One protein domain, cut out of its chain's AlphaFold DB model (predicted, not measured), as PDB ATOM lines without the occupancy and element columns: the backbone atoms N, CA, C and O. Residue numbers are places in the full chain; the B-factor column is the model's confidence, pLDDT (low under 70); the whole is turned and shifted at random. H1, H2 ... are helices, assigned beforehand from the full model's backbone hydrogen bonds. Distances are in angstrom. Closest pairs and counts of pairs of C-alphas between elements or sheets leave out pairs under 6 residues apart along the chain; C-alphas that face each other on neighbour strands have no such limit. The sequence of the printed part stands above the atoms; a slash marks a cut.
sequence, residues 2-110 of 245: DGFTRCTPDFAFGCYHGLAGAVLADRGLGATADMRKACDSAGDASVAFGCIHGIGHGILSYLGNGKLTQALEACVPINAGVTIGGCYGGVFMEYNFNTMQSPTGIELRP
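What this domain is: This is residues 2 to 110 of the 245 residues of an uncharacterized protein of Candidatus Kaiserbacteria bacterium RIFCSPHIGHO2_02_FULL_55_20 (UniProt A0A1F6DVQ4). One long helix, H3, makes the core, with the hairpin H1 and H2 packed on one side of it and the hairpin H4 and H5 on another; an unnamed tail follows H5. The printed part has 109 residues with five named helices, H1 to H5 in order, and no named strand: all helix. It is compact, with a radius of gyration of the C-alphas of 12.4 A and spans of 37 by 27 by 26 A.

How they stand to each other: H1, residues 10 to 27, touches H2, residues 29 to 40, with residues 20 to 24 alone, closest at the C-alphas of Leu 24 and Ala 31, 6.8 A; the hairpin has a shallow tilt of 33 degrees, only just short of steep. H2 forms a hairpin with the hub, H3, residues 45 to 63, at 13 degrees; the C-alphas of Cys 39 and Ala 48 come closest, 4.8 A. H1, H2 and H3 form an up and down bundle, each running against the one before. H1 touches H3 at a steep tilt of 44 degrees, closest at the C-alphas of His 17 and Gly 54, 4.0 A. H3 touches H4, residues 65 to 75, with residues 56 to 63 alone, a hairpin at 43 degrees, closest at the C-alphas of Leu 60 and Ala 71, 5.4 A. H5, residues 86 to 97, touches H3 at the C-alphas of Gly 56 and Cys 87, 4.1 A, and forms a hairpin with H4 at 4 degrees. H1 and H5 are apart. Every O i to N i+4 pair is within hydrogen-bond range in H3 and H5; H1 has 11 of 14, H2 6 of 8, H4 5 of 7.

Where its parts are: H1 begins at C-alpha 10 (145.649, 141.221, 126.565) and spans 25.6 A; H3 spans 27.0 A. H5 ends at C-alpha 97 (126.442, 142.217, 132.522).

The domain as a whole: The printed part has no cut and no long link. The C-alphas of Ser 41 and Pro 110 are farthest apart, 37.7 A. Residue 103 alone is under pLDDT 70.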
ATOM      1  N   ASP A   2     140.788 136.100 109.592       85.38
ATOM      2  CA  ASP A   2     142.196 136.441 109.905       85.38
ATOM      3  C   ASP A   2     142.407 137.477 111.026       85.38
ATOM      4  O   ASP A   2     143.506 137.609 111.548       85.38
ATOM      5  N   GLY A   3     141.376 138.240 111.401       85.00
ATOM      6  CA  GLY A   3     141.443 139.127 112.563       85.00
ATOM      7  C   GLY A   3     141.645 138.370 113.881       85.00
ATOM      8  O   GLY A   3     142.335 138.873 114.758       85.00
ATOM      9  N   PHE A   4     141.115 137.148 114.004       87.12
ATOM     10  CA  PHE A   4     141.216 136.347 115.227       87.12
ATOM     11  C   PHE A   4     142.661 135.944 115.534       87.12
ATOM     12  O   PHE A   4     143.078 136.009 116.681       87.12
ATOM     13  N   THR A   5     143.463 135.630 114.515       87.88
ATOM     14  CA  THR A   5     144.885 135.279 114.686       87.88
ATOM     15  C   THR A   5     145.783 136.490 114.954       87.88
ATOM     16  O   THR A   5     146.979 136.337 115.185       87.88
ATOM     17  N   ARG A   6     145.222 137.706 114.913       90.12
ATOM     18  CA  ARG A   6     145.912 138.960 115.249       90.12
ATOM     19  C   ARG A   6     145.576 139.463 116.652       90.12
ATOM     20  O   ARG A   6     146.201 140.420 117.101       90.12
ATOM     21  N   CYS A   7     144.595 138.860 117.322       92.75
ATOM     22  CA  CYS A   7     144.242 139.201 118.692       92.75
ATOM     23  C   CYS A   7     145.203 138.538 119.691       92.75
ATOM     24  O   CYS A   7     145.747 137.462 119.449       92.75
ATOM     25  N   THR A   8     145.366 139.162 120.853       90.44
ATOM     26  CA  THR A   8     146.130 138.623 121.984       90.44
ATOM     27  C   THR A   8     145.218 138.456 123.206       90.44
ATOM     28  O   THR A   8     144.118 139.017 123.234       90.44
ATOM     29  N   PRO A   9     145.636 137.684 124.226       87.38
ATOM     30  CA  PRO A   9     144.921 137.592 125.504       87.38
ATOM     31  C   PRO A   9     144.860 138.901 126.306       87.38
ATOM     32  O   PRO A   9     144.173 138.962 127.327       87.38
ATOM     33  N   ASP A  10     145.579 139.939 125.871       87.69
ATOM     34  CA  ASP A  10     145.649 141.221 126.565       87.69
ATOM     35  C   ASP A  10     144.264 141.848 126.752       87.69
ATOM     36  O   ASP A  10     143.332 141.627 125.972       87.69
ATOM     37  N   PHE A  11     144.140 142.654 127.810       87.25
ATOM     38  CA  PHE A  11     142.883 143.302 128.195       87.25
ATOM     39  C   PHE A  11     141.725 142.300 128.345       87.25
ATOM     40  O   PHE A  11     140.623 142.545 127.858       87.25
ATOM     41  N   ALA A  12     141.998 141.163 128.998       86.06
ATOM     42  CA  ALA A  12     141.033 140.089 129.231       86.06
ATOM     43  C   ALA A  12     140.339 139.630 127.935       86.06
ATOM     44  O   ALA A  12     139.116 139.539 127.874       86.06
ATOM     45  N   PHE A  13     141.134 139.362 126.894       91.38
ATOM     46  CA  PHE A  13     140.657 138.909 125.582       91.38
ATOM     47  C   PHE A  13     139.756 139.917 124.838       91.38
ATOM     48  O   PHE A  13     139.052 139.542 123.898       91.38
ATOM     49  N   GLY A  14     139.803 141.211 125.177       90.44
ATOM     50  CA  GLY A  14     138.893 142.225 124.626       90.44
ATOM     51  C   GLY A  14     138.855 142.307 123.090       90.44
ATOM     52  O   GLY A  14     137.786 142.505 122.511       90.44
ATOM     53  N   CYS A  15     139.987 142.078 122.408       94.31
ATOM     54  CA  CYS A  15     140.039 142.007 120.940       94.31
ATOM     55  C   CYS A  15     139.159 140.875 120.388       94.31
ATOM     56  O   CYS A  15     138.386 141.088 119.452       94.31
ATOM     57  N   TYR A  16     139.241 139.688 120.996       95.88
ATOM     58  CA  TYR A  16     138.445 138.528 120.606       95.88
ATOM     59  C   TYR A  16     136.948 138.788 120.792       95.88
ATOM     60  O   TYR A  16     136.160 138.466 119.905       95.88
ATOM     61  N   HIS A  17     136.564 139.412 121.908       94.56
ATOM     62  CA  HIS A  17     135.165 139.713 122.221       94.56
ATOM     63  C   HIS A  17     134.571 140.708 121.213       94.56
ATOM     64  O   HIS A  17     133.538 140.437 120.596       94.56
ATOM     65  N   GLY A  18     135.267 141.825 120.972       93.50
ATOM     66  CA  GLY A  18     134.825 142.846 120.019       93.50
ATOM     67  C   GLY A  18     134.738 142.315 118.587       93.50
ATOM     68  O   GLY A  18     133.741 142.538 117.896       93.50
ATOM     69  N   LEU A  19     135.748 141.554 118.148       95.75
ATOM     70  CA  LEU A  19     135.745 140.951 116.817       95.75
ATOM     71  C   LEU A  19     134.621 139.923 116.659       95.75
ATOM     72  O   LEU A  19     134.000 139.865 115.597       95.75
ATOM     73  N   ALA A  20     134.332 139.137 117.699       97.00
ATOM     74  CA  ALA A  20     133.244 138.173 117.659       97.00
ATOM     75  C   ALA A  20     131.881 138.843 117.453       97.00
ATOM     76  O   ALA A  20     131.125 138.424 116.573       97.00
ATOM     77  N   GLY A  21     131.606 139.922 118.192       95.56
ATOM     78  CA  GLY A  21     130.402 140.731 117.994       95.56
ATOM     79  C   GLY A  21     130.311 141.313 116.583       95.56
ATOM     80  O   GLY A  21     129.275 141.188 115.935       95.56
ATOM     81  N   ALA A  22     131.407 141.876 116.065       95.56
ATOM     82  CA  ALA A  22     131.439 142.456 114.722       95.56
ATOM     83  C   ALA A  22     131.184 141.416 113.616       95.56
ATOM     84  O   ALA A  22     130.411 141.666 112.695       95.56
ATOM     85  N   VAL A  23     131.800 140.232 113.711       97.19
ATOM     86  CA  VAL A  23     131.603 139.154 112.728       97.19
ATOM     87  C   VAL A  23     130.174 138.627 112.762       97.19
ATOM     88  O   VAL A  23     129.601 138.378 111.703       97.19
ATOM     89  N   LEU A  24     129.582 138.466 113.946       97.62
ATOM     90  CA  LEU A  24     128.200 138.005 114.064       97.62
ATOM     91  C   LEU A  24     127.201 139.063 113.589       97.62
ATOM     92  O   LEU A  24     126.231 138.703 112.932       97.62
ATOM     93  N   ALA A  25     127.459 140.352 113.821       95.56
ATOM     94  CA  ALA A  25     126.648 141.432 113.261       95.56
ATOM     95  C   ALA A  25     126.690 141.471 111.720       95.56
ATOM     96  O   ALA A  25     125.667 141.725 111.090       95.56
ATOM     97  N   ASP A  26     127.850 141.190 111.115       97.19
ATOM     98  CA  ASP A  26     128.049 141.166 109.656       97.19
ATOM     99  C   ASP A  26     127.487 139.892 108.996       97.19
ATOM    100  O   ASP A  26     126.884 139.944 107.926       97.19
ATOM    101  N   ARG A  27     127.686 138.724 109.621       97.19
ATOM    102  CA  ARG A  27     127.513 137.408 108.966       97.19
ATOM    103  C   ARG A  27     126.495 136.488 109.631       97.19
ATOM    104  O   ARG A  27     126.192 135.422 109.093       97.19
ATOM    105  N   GLY A  28     125.984 136.869 110.797       97.44
ATOM    106  CA  GLY A  28     125.062 136.072 111.597       97.44
ATOM    107  C   GLY A  28     125.660 134.768 112.134       97.44
ATOM    108  O   GLY A  28     126.845 134.465 111.983       97.44
ATOM    109  N   LEU A  29     124.800 133.951 112.752       97.62
ATOM    110  CA  LEU A  29     125.193 132.707 113.434       97.62
ATOM    111  C   LEU A  29     125.875 131.670 112.528       97.62
ATOM    112  O   LEU A  29     126.611 130.817 113.028       97.62
ATOM    113  N   GLY A  30     125.685 131.746 111.206       97.00
ATOM    114  CA  GLY A  30     126.342 130.853 110.245       97.00
ATOM    115  C   GLY A  30     127.874 130.940 110.268       97.00
ATOM    116  O   GLY A  30     128.545 129.997 109.861       97.00
ATOM    117  N   ALA A  31     128.437 132.032 110.795       97.00
ATOM    118  CA  ALA A  31     129.880 132.237 110.898       97.00
ATOM    119  C   ALA A  31     130.545 131.515 112.086       97.00
ATOM    120  O   ALA A  31     131.771 131.408 112.122       97.00
ATOM    121  N   THR A  32     129.772 131.009 113.053       97.25
ATOM    122  CA  THR A  32     130.287 130.460 114.328       97.25
ATOM    123  C   THR A  32     131.275 129.304 114.150       97.25
ATOM    124  O   THR A  32     132.285 129.252 114.850       97.25
ATOM    125  N   ALA A  33     131.051 128.414 113.179       96.00
ATOM    126  CA  ALA A  33     131.963 127.305 112.892       96.00
ATOM    127  C   ALA A  33     133.332 127.781 112.374       96.00
ATOM    128  O   ALA A  33     134.369 127.230 112.745       96.00
ATOM    129  N   ASP A  34     133.352 128.821 111.541       96.94
ATOM    130  CA  ASP A  34     134.597 129.390 111.022       96.94
ATOM    131  C   ASP A  34     135.322 130.215 112.088       96.94
ATOM    132  O   ASP A  34     136.547 130.155 112.183       96.94
ATOM    133  N   MET A  35     134.576 130.922 112.943       97.06
ATOM    134  CA  MET A  35     135.136 131.598 114.116       97.06
ATOM    135  C   MET A  35     135.783 130.591 115.070       97.06
ATOM    136  O   MET A  35     136.901 130.816 115.519       97.06
ATOM    137  N   ARG A  36     135.132 129.447 115.321       95.69
ATOM    138  CA  ARG A  36     135.688 128.371 116.148       95.69
ATOM    139  C   ARG A  36     137.024 127.863 115.601       95.69
ATOM    140  O   ARG A  36     137.997 127.825 116.346       95.69
ATOM    141  N   LYS A  37     137.099 127.555 114.301       95.56
ATOM    142  CA  LYS A  37     138.361 127.146 113.653       95.56
ATOM    143  C   LYS A  37     139.443 128.219 113.777       95.56
ATOM    144  O   LYS A  37     140.616 127.901 113.967       95.56
ATOM    145  N   ALA A  38     139.054 129.489 113.661       95.56
ATOM    146  CA  ALA A  38     139.976 130.604 113.824       95.56
ATOM    147  C   ALA A  38     140.499 130.696 115.269       95.56
ATOM    148  O   ALA A  38     141.699 130.876 115.446       95.56
ATOM    149  N   CYS A  39     139.645 130.494 116.280       94.88
ATOM    150  CA  CYS A  39     140.051 130.408 117.686       94.88
ATOM    151  C   CYS A  39     141.027 129.260 117.943       94.88
ATOM    152  O   CYS A  39     142.055 129.472 118.581       94.88
ATOM    153  N   ASP A  40     140.744 128.067 117.410       93.25
ATOM    154  CA  ASP A  40     141.630 126.900 117.547       93.25
ATOM    155  C   ASP A  40     143.014 127.149 116.917       93.25
ATOM    156  O   ASP A  40     144.005 126.549 117.324       93.25
ATOM    157  N   SER A  41     143.092 128.049 115.932       93.25
ATOM    158  CA  SER A  41     144.333 128.414 115.237       93.25
ATOM    159  C   SER A  41     145.026 129.652 115.824       93.25
ATOM    160  O   SER A  41     146.102 130.020 115.355       93.25
ATOM    161  N   ALA A  42     144.412 130.332 116.798       88.88
ATOM    162  CA  ALA A  42     144.896 131.615 117.312       88.88
ATOM    163  C   ALA A  42     145.982 131.473 118.392       88.88
ATOM    164  O   ALA A  42     146.727 132.420 118.638       88.88
ATOM    165  N   GLY A  43     146.102 130.305 119.027       86.81
ATOM    166  CA  GLY A  43     147.108 130.073 120.059       86.81
ATOM    167  C   GLY A  43     146.959 128.721 120.746       86.81
ATOM    168  O   GLY A  43     146.474 127.759 120.158       86.81
ATOM    169  N   ASP A  44     147.409 128.650 121.997       90.25
ATOM    170  CA  ASP A  44     147.227 127.461 122.827       90.25
ATOM    171  C   ASP A  44     145.764 127.287 123.285       90.25
ATOM    172  O   ASP A  44     144.881 128.094 122.985       90.25
ATOM    173  N   ALA A  45     145.500 126.222 124.045       89.12
ATOM    174  CA  ALA A  45     144.164 125.919 124.549       89.12
ATOM    175  C   ALA A  45     143.560 127.048 125.409       89.12
ATOM    176  O   ALA A  45     142.345 127.232 125.390       89.12
ATOM    177  N   SER A  46     144.378 127.820 126.134       88.06
ATOM    178  CA  SER A  46     143.905 128.954 126.935       88.06
ATOM    179  C   SER A  46     143.477 130.116 126.042       88.06
ATOM    180  O   SER A  46     142.451 130.745 126.303       88.06
ATOM    181  N   VAL A  47     144.236 130.390 124.976       91.31
ATOM    182  CA  VAL A  47     143.874 131.404 123.974       91.31
ATOM    183  C   VAL A  47     142.596 131.002 123.245       91.31
ATOM    184  O   VAL A  47     141.673 131.809 123.133       91.31
ATOM    185  N   ALA A  48     142.508 129.746 122.807       92.88
ATOM    186  CA  ALA A  48     141.320 129.220 122.148       92.88
ATOM    187  C   ALA A  48     140.087 129.306 123.063       92.88
ATOM    188  O   ALA A  48     139.029 129.747 122.618       92.88
ATOM    189  N   PHE A  49     140.226 128.966 124.349       92.81
ATOM    190  CA  PHE A  49     139.141 129.058 125.326       92.81
ATOM    191  C   PHE A  49     138.621 130.495 125.495       92.81
ATOM    192  O   PHE A  49     137.413 130.713 125.396       92.81
ATOM    193  N   GLY A  50     139.512 131.478 125.681       92.88
ATOM    194  CA  GLY A  50     139.129 132.894 125.776       92.88
ATOM    195  C   GLY A  50     138.528 133.439 124.473       92.88
ATOM    196  O   GLY A  50     137.554 134.187 124.483       92.88
ATOM    197  N   CYS A  51     139.035 132.991 123.327       95.88
ATOM    198  CA  CYS A  51     138.465 133.329 122.027       95.88
ATOM    199  C   CYS A  51     137.031 132.793 121.862       95.88
ATOM    200  O   CYS A  51     136.128 133.543 121.486       95.88
ATOM    201  N   ILE A  52     136.800 131.518 122.196       97.12
ATOM    202  CA  ILE A  52     135.476 130.877 122.156       97.12
ATOM    203  C   ILE A  52     134.519 131.538 123.159       97.12
ATOM    204  O   ILE A  52     133.334 131.698 122.864       97.12
ATOM    205  N   HIS A  53     135.024 131.983 124.310       97.00
ATOM    206  CA  HIS A  53     134.261 132.785 125.263       97.00
ATOM    207  C   HIS A  53     133.754 134.095 124.641       97.00
ATOM    208  O   HIS A  53     132.564 134.399 124.733       97.00
ATOM    209  N   GLY A  54     134.600 134.805 123.889       96.88
ATOM    210  CA  GLY A  54     134.186 135.971 123.102       96.88
ATOM    211  C   GLY A  54     133.079 135.682 122.084       96.88
ATOM    212  O   GLY A  54     132.189 136.514 121.892       96.88
ATOM    213  N   ILE A  55     133.076 134.493 121.469       98.06
ATOM    214  CA  ILE A  55     131.978 134.063 120.584       98.06
ATOM    215  C   ILE A  55     130.655 134.007 121.356       98.06
ATOM    216  O   ILE A  55     129.643 134.471 120.838       98.06
ATOM    217  N   GLY A  56     130.660 133.508 122.594       98.25
ATOM    218  CA  GLY A  56     129.474 133.464 123.452       98.25
ATOM    219  C   GLY A  56     128.846 134.840 123.688       98.25
ATOM    220  O   GLY A  56     127.643 135.009 123.474       98.25
ATOM    221  N   HIS A  57     129.670 135.839 124.025       97.88
ATOM    222  CA  HIS A  57     129.221 137.233 124.137       97.88
ATOM    223  C   HIS A  57     128.564 137.721 122.845       97.88
ATOM    224  O   HIS A  57     127.453 138.255 122.848       97.88
ATOM    225  N   GLY A  58     129.240 137.503 121.715       97.81
ATOM    226  CA  GLY A  58     128.734 137.912 120.413       97.81
ATOM    227  C   GLY A  58     127.422 137.218 120.029       97.81
ATOM    228  O   GLY A  58     126.549 137.869 119.461       97.81
ATOM    229  N   ILE A  59     127.245 135.929 120.350       98.44
ATOM    230  CA  ILE A  59     126.021 135.170 120.035       98.44
ATOM    231  C   ILE A  59     124.824 135.766 120.770       98.44
ATOM    232  O   ILE A  59     123.799 136.030 120.135       98.44
ATOM    233  N   LEU A  60     124.933 135.983 122.087       98.00
ATOM    234  CA  LEU A  60     123.816 136.549 122.839       98.00
ATOM    235  C   LEU A  60     123.541 137.990 122.408       98.00
ATOM    236  O   LEU A  60     122.383 138.344 122.209       98.00
ATOM    237  N   SER A  61     124.583 138.791 122.182       96.31
ATOM    238  CA  SER A  61     124.424 140.158 121.681       96.31
ATOM    239  C   SER A  61     123.751 140.193 120.300       96.31
ATOM    240  O   SER A  61     122.868 141.012 120.060       96.31
ATOM    241  N   TYR A  62     124.078 139.268 119.397       97.25
ATOM    242  CA  TYR A  62     123.433 139.176 118.085       97.25
ATOM    243  C   TYR A  62     121.953 138.772 118.179       97.25
ATOM    244  O   TYR A  62     121.107 139.331 117.482       97.25
ATOM    245  N   LEU A  63     121.623 137.799 119.034       97.19
ATOM    246  CA  LEU A  63     120.249 137.311 119.212       97.19
ATOM    247  C   LEU A  63     119.380 138.227 120.093       97.19
ATOM    248  O   LEU A  63     118.151 138.204 119.987       97.19
ATOM    249  N   GLY A  64     120.015 139.014 120.961       94.38
ATOM    250  CA  GLY A  64     119.403 139.817 122.015       94.38
ATOM    251  C   GLY A  64     119.276 139.069 123.350       94.38
ATOM    252  O   GLY A  64     118.987 137.872 123.395       94.38
ATOM    253  N   ASN A  65     119.396 139.806 124.462       88.50
ATOM    254  CA  ASN A  65     119.422 139.257 125.832       88.50
ATOM    255  C   ASN A  65     118.192 138.410 126.217       88.50
ATOM    256  O   ASN A  65     118.272 137.574 127.114       88.50
ATOM    257  N   GLY A  66     117.060 138.564 125.522       91.00
ATOM    258  CA  GLY A  66     115.860 137.737 125.712       91.00
ATOM    259  C   GLY A  66     115.922 136.339 125.076       91.00
ATOM    260  O   GLY A  66     114.936 135.607 125.132       91.00
ATOM    261  N   LYS A  67     117.033 135.966 124.428       96.69
ATOM    262  CA  LYS A  67     117.203 134.703 123.687       96.69
ATOM    263  C   LYS A  67     118.253 133.782 124.314       96.69
ATOM    264  O   LYS A  67     118.938 133.053 123.602       96.69
ATOM    265  N   LEU A  68     118.351 133.781 125.644       97.44
ATOM    266  CA  LEU A  68     119.375 133.051 126.400       97.44
ATOM    267  C   LEU A  68     119.481 131.563 126.019       97.44
ATOM    268  O   LEU A  68     120.554 131.108 125.634       97.44
ATOM    269  N   THR A  69     118.378 130.809 126.045       97.44
ATOM    270  CA  THR A  69     118.406 129.374 125.694       97.44
ATOM    271  C   THR A  69     118.836 129.139 124.245       97.44
ATOM    272  O   THR A  69     119.658 128.266 123.987       97.44
ATOM    273  N   GLN A  70     118.367 129.968 123.309       98.12
ATOM    274  CA  GLN A  70     118.763 129.884 121.900       98.12
ATOM    275  C   GLN A  70     120.261 130.187 121.708       98.12
ATOM    276  O   GLN A  70     120.922 129.557 120.882       98.12
ATOM    277  N   ALA A  71     120.814 131.128 122.479       98.31
ATOM    278  CA  ALA A  71     122.242 131.431 122.467       98.31
ATOM    279  C   ALA A  71     123.082 130.247 122.980       98.31
ATOM    280  O   ALA A  71     124.085 129.890 122.363       98.31
ATOM    281  N   LEU A  72     122.643 129.591 124.059       98.12
ATOM    282  CA  LEU A  72     123.296 128.387 124.590       98.12
ATOM    283  C   LEU A  72     123.248 127.222 123.590       98.12
ATOM    284  O   LEU A  72     124.244 126.529 123.400       98.12
ATOM    285  N   GLU A  73     122.126 127.034 122.894       97.50
ATOM    286  CA  GLU A  73     121.999 126.030 121.831       97.50
ATOM    287  C   GLU A  73     122.959 126.299 120.663       97.50
ATOM    288  O   GLU A  73     123.603 125.373 120.168       97.50
ATOM    289  N   ALA A  74     123.134 127.564 120.267       97.81
ATOM    290  CA  ALA A  74     124.093 127.951 119.232       97.81
ATOM    291  C   ALA A  74     125.560 127.703 119.642       97.81
ATOM    292  O   ALA A  74     126.414 127.500 118.777       97.81
ATOM    293  N   CYS A  75     125.857 127.666 120.944       98.19
ATOM    294  CA  CYS A  75     127.181 127.320 121.457       98.19
ATOM    295  C   CYS A  75     127.496 125.815 121.378       98.19
ATOM    296  O   CYS A  75     128.673 125.461 121.323       98.19
ATOM    297  N   VAL A  76     126.500 124.915 121.362       96.81
ATOM    298  CA  VAL A  76     126.718 123.454 121.471       96.81
ATOM    299  C   VAL A  76     127.750 122.911 120.466       96.81
ATOM    300  O   VAL A  76     128.670 122.211 120.896       96.81
ATOM    301  N   PRO A  77     127.694 123.244 119.158       95.56
ATOM    302  CA  PRO A  77     128.648 122.707 118.184       95.56
ATOM    303  C   PRO A  77     130.083 123.209 118.387       95.56
ATOM    304  O   PRO A  77     131.032 122.548 117.967       95.56
ATOM    305  N   ILE A  78     130.251 124.379 119.009       95.00
ATOM    306  CA  ILE A  78     131.544 125.059 119.154       95.00
ATOM    307  C   ILE A  78     132.105 125.002 120.577       95.00
ATOM    308  O   ILE A  78     133.250 125.395 120.776       95.00
ATOM    309  N   ASN A  79     131.351 124.478 121.545       94.38
ATOM    310  CA  ASN A  79     131.768 124.317 122.942       94.38
ATOM    311  C   ASN A  79     132.010 122.843 123.318       94.38
ATOM    312  O   ASN A  79     131.902 122.455 124.480       94.38
ATOM    313  N   ALA A  80     132.299 121.994 122.327       84.81
ATOM    314  CA  ALA A  80     132.491 120.561 122.528       84.81
ATOM    315  C   ALA A  80     133.596 120.264 123.561       84.81
ATOM    316  O   ALA A  80     134.700 120.799 123.472       84.81
ATOM    317  N   GLY A  81     133.286 119.384 124.521       81.06
ATOM    318  CA  GLY A  81     134.196 118.989 125.604       81.06
ATOM    319  C   GLY A  81     134.247 119.954 126.794       81.06
ATOM    320  O   GLY A  81     134.946 119.667 127.760       81.06
ATOM    321  N   VAL A  82     133.499 121.062 126.751       88.12
ATOM    322  CA  VAL A  82     133.455 122.081 127.806       88.12
ATOM    323  C   VAL A  82     132.030 122.187 128.355       88.12
ATOM    324  O   VAL A  82     131.101 122.560 127.640       88.12
ATOM    325  N   THR A  83     131.848 121.856 129.635       87.56
ATOM    326  CA  THR A  83     130.540 121.921 130.318       87.56
ATOM    327  C   THR A  83     130.320 123.232 131.072       87.56
ATOM    328  O   THR A  83     129.177 123.630 131.267       87.56
ATOM    329  N   ILE A  84     131.399 123.922 131.456       93.38
ATOM    330  CA  ILE A  84     131.402 125.194 132.193       93.38
ATOM    331  C   ILE A  84     132.338 126.176 131.483       93.38
ATOM    332  O   ILE A  84     133.425 125.794 131.052       93.38
ATOM    333  N   GLY A  85     131.940 127.446 131.378       93.38
ATOM    334  CA  GLY A  85     132.745 128.475 130.723       93.38
ATOM    335  C   GLY A  85     132.735 128.359 129.195       93.38
ATOM    336  O   GLY A  85     131.722 127.985 128.597       93.38
ATOM    337  N   GLY A  86     133.843 128.736 128.548       95.06
ATOM    338  CA  GLY A  86     133.927 128.827 127.090       95.06
ATOM    339  C   GLY A  86     132.787 129.680 126.534       95.06
ATOM    340  O   GLY A  86     132.460 130.727 127.098       95.06
ATOM    341  N   CYS A  87     132.136 129.196 125.475       98.25
ATOM    342  CA  CYS A  87     131.012 129.882 124.837       98.25
ATOM    343  C   CYS A  87     129.826 130.063 125.799       98.25
ATOM    344  O   CYS A  87     129.233 131.137 125.835       98.25
ATOM    345  N   TYR A  88     129.513 129.058 126.628       98.31
ATOM    346  CA  TYR A  88     128.430 129.171 127.613       98.31
ATOM    347  C   TYR A  88     128.708 130.271 128.638       98.31
ATOM    348  O   TYR A  88     127.815 131.061 128.929       98.31
ATOM    349  N   GLY A  89     129.950 130.367 129.122       97.06
ATOM    350  CA  GLY A  89     130.355 131.428 130.047       97.06
ATOM    351  C   GLY A  89     130.193 132.818 129.439       97.06
ATOM    352  O   GLY A  89     129.620 133.698 130.070       97.06
ATOM    353  N   GLY A  90     130.604 133.003 128.180       97.56
ATOM    354  CA  GLY A  90     130.420 134.281 127.483       97.56
ATOM    355  C   GLY A  90     128.944 134.649 127.312       97.56
ATOM    356  O   GLY A  90     128.564 135.802 127.499       97.56
ATOM    357  N   VAL A  91     128.082 133.663 127.032       98.38
ATOM    358  CA  VAL A  91     126.625 133.866 126.974       98.38
ATOM    359  C   VAL A  91     126.066 134.279 128.340       98.38
ATOM    360  O   VAL A  91     125.334 135.263 128.421       98.38
ATOM    361  N   PHE A  92     126.396 133.572 129.426       98.12
ATOM    362  CA  PHE A  92     125.888 133.922 130.758       98.12
ATOM    363  C   PHE A  92     126.445 135.251 131.277       98.12
ATOM    364  O   PHE A  92     125.712 136.007 131.920       98.12
ATOM    365  N   MET A  93     127.706 135.573 130.981       96.31
ATOM    366  CA  MET A  93     128.281 136.875 131.304       96.31
ATOM    367  C   MET A  93     127.587 137.988 130.523       96.31
ATOM    368  O   MET A  93     127.171 138.976 131.124       96.31
ATOM    369  N   GLU A  94     127.370 137.826 129.219       97.12
ATOM    370  CA  GLU A  94     126.647 138.836 128.445       97.12
ATOM    371  C   GLU A  94     125.209 139.014 128.945       97.12
ATOM    372  O   GLU A  94     124.741 140.139 129.081       97.12
ATOM    373  N   TYR A  95     124.540 137.929 129.331       97.06
ATOM    374  CA  TYR A  95     123.188 137.989 129.881       97.06
ATOM    375  C   TYR A  95     123.118 138.761 131.206       97.06
ATOM    376  O   TYR A  95     122.147 139.472 131.471       97.06
ATOM    377  N   ASN A  96     124.135 138.614 132.059       95.88
ATOM    378  CA  ASN A  96     124.158 139.228 133.383       95.88
ATOM    379  C   ASN A  96     124.737 140.647 133.395       95.88
ATOM    380  O   ASN A  96     124.332 141.437 134.245       95.88
ATOM    381  N   PHE A  97     125.674 140.967 132.502       94.00
ATOM    382  CA  PHE A  97     126.442 142.217 132.522       94.00
ATOM    383  C   PHE A  97     126.215 143.110 131.295       94.00
ATOM    384  O   PHE A  97     126.646 144.263 131.318       94.00
ATOM    385  N   ASN A  98     125.568 142.590 130.246       92.56
ATOM    386  CA  ASN A  98     125.238 143.292 129.002       92.56
ATOM    387  C   ASN A  98     126.394 144.171 128.494       92.56
ATOM    388  O   ASN A  98     126.275 145.394 128.393       92.56
ATOM    389  N   THR A  99     127.558 143.561 128.267       89.38
ATOM    390  CA  THR A  99     128.805 144.302 128.029       89.38
ATOM    391  C   THR A  99     128.986 144.776 126.593       89.38
ATOM    392  O   THR A  99     129.733 145.723 126.357       89.38
ATOM    393  N   MET A 100     128.308 144.146 125.632       87.62
ATOM    394  CA  MET A 100     128.487 144.421 124.207       87.62
ATOM    395  C   MET A 100     127.485 145.444 123.669       87.62
ATOM    396  O   MET A 100     127.800 146.158 122.719       87.62
ATOM    397  N   GLN A 101     126.271 145.499 124.231       82.00
ATOM    398  CA  GLN A 101     125.203 146.375 123.726       82.00
ATOM    399  C   GLN A 101     125.074 147.691 124.493       82.00
ATOM    400  O   GLN A 101     124.499 148.647 123.968       82.00
ATOM    401  N   SER A 102     125.574 147.762 125.729       78.94
ATOM    402  CA  SER A 102     125.388 148.952 126.553       78.94
ATOM    403  C   SER A 102     126.341 150.088 126.125       78.94
ATOM    404  O   SER A 102     127.566 149.934 126.148       78.94
ATOM    405  N   PRO A 103     125.806 151.272 125.771       67.19
ATOM    406  CA  PRO A 103     126.598 152.396 125.264       67.19
ATOM    407  C   PRO A 103     127.477 153.059 126.335       67.19
ATOM    408  O   PRO A 103     128.367 153.839 126.002       67.19
ATOM    409  N   THR A 104     127.232 152.775 127.618       72.44
ATOM    410  CA  THR A 104     127.948 153.368 128.760       72.44
ATOM    411  C   THR A 104     128.833 152.369 129.510       72.44
ATOM    412  O   THR A 104     129.328 152.693 130.588       72.44
ATOM    413  N   GLY A 105     129.040 151.163 128.969       78.88
ATOM    414  CA  GLY A 105     129.820 150.099 129.609       78.88
ATOM    415  C   GLY A 105     128.934 148.966 130.118       78.88
ATOM    416  O   GLY A 105     128.107 148.470 129.375       78.88
ATOM    417  N   ILE A 106     129.086 148.539 131.369       85.81
ATOM    418  CA  ILE A 106     128.330 147.408 131.934       85.81
ATOM    419  C   ILE A 106     126.905 147.841 132.313       85.81
ATOM    420  O   ILE A 106     126.738 148.802 133.065       85.81
ATOM    421  N   GLU A 107     125.896 147.091 131.869       90.62
ATOM    422  CA  GLU A 107     124.511 147.204 132.341       90.62
ATOM    423  C   GLU A 107     124.121 145.908 133.064       90.62
ATOM    424  O   GLU A 107     123.745 144.900 132.466       90.62
ATOM    425  N   LEU A 108     124.254 145.929 134.392       92.56
ATOM    426  CA  LEU A 108     124.000 144.764 135.234       92.56
ATOM    427  C   LEU A 108     122.508 144.401 135.235       92.56
ATOM    428  O   LEU A 108     121.653 145.236 135.544       92.56
ATOM    429  N   ARG A 109     122.200 143.123 134.996       93.81
ATOM    430  CA  ARG A 109     120.855 142.564 135.156       93.81
ATOM    431  C   ARG A 109     120.331 142.851 136.574       93.81
ATOM    432  O   ARG A 109     121.012 142.497 137.542       93.81
ATOM    433  N   PRO A 110     119.129 143.435 136.742       93.38
ATOM    434  CA  PRO A 110     118.615 143.793 138.060       93.38
ATOM    435  C   PRO A 110     118.472 142.594 139.000       93.38
ATOM    436  O   PRO A 110     117.895 141.567 138.636       93.38
TER     437      PRO A 110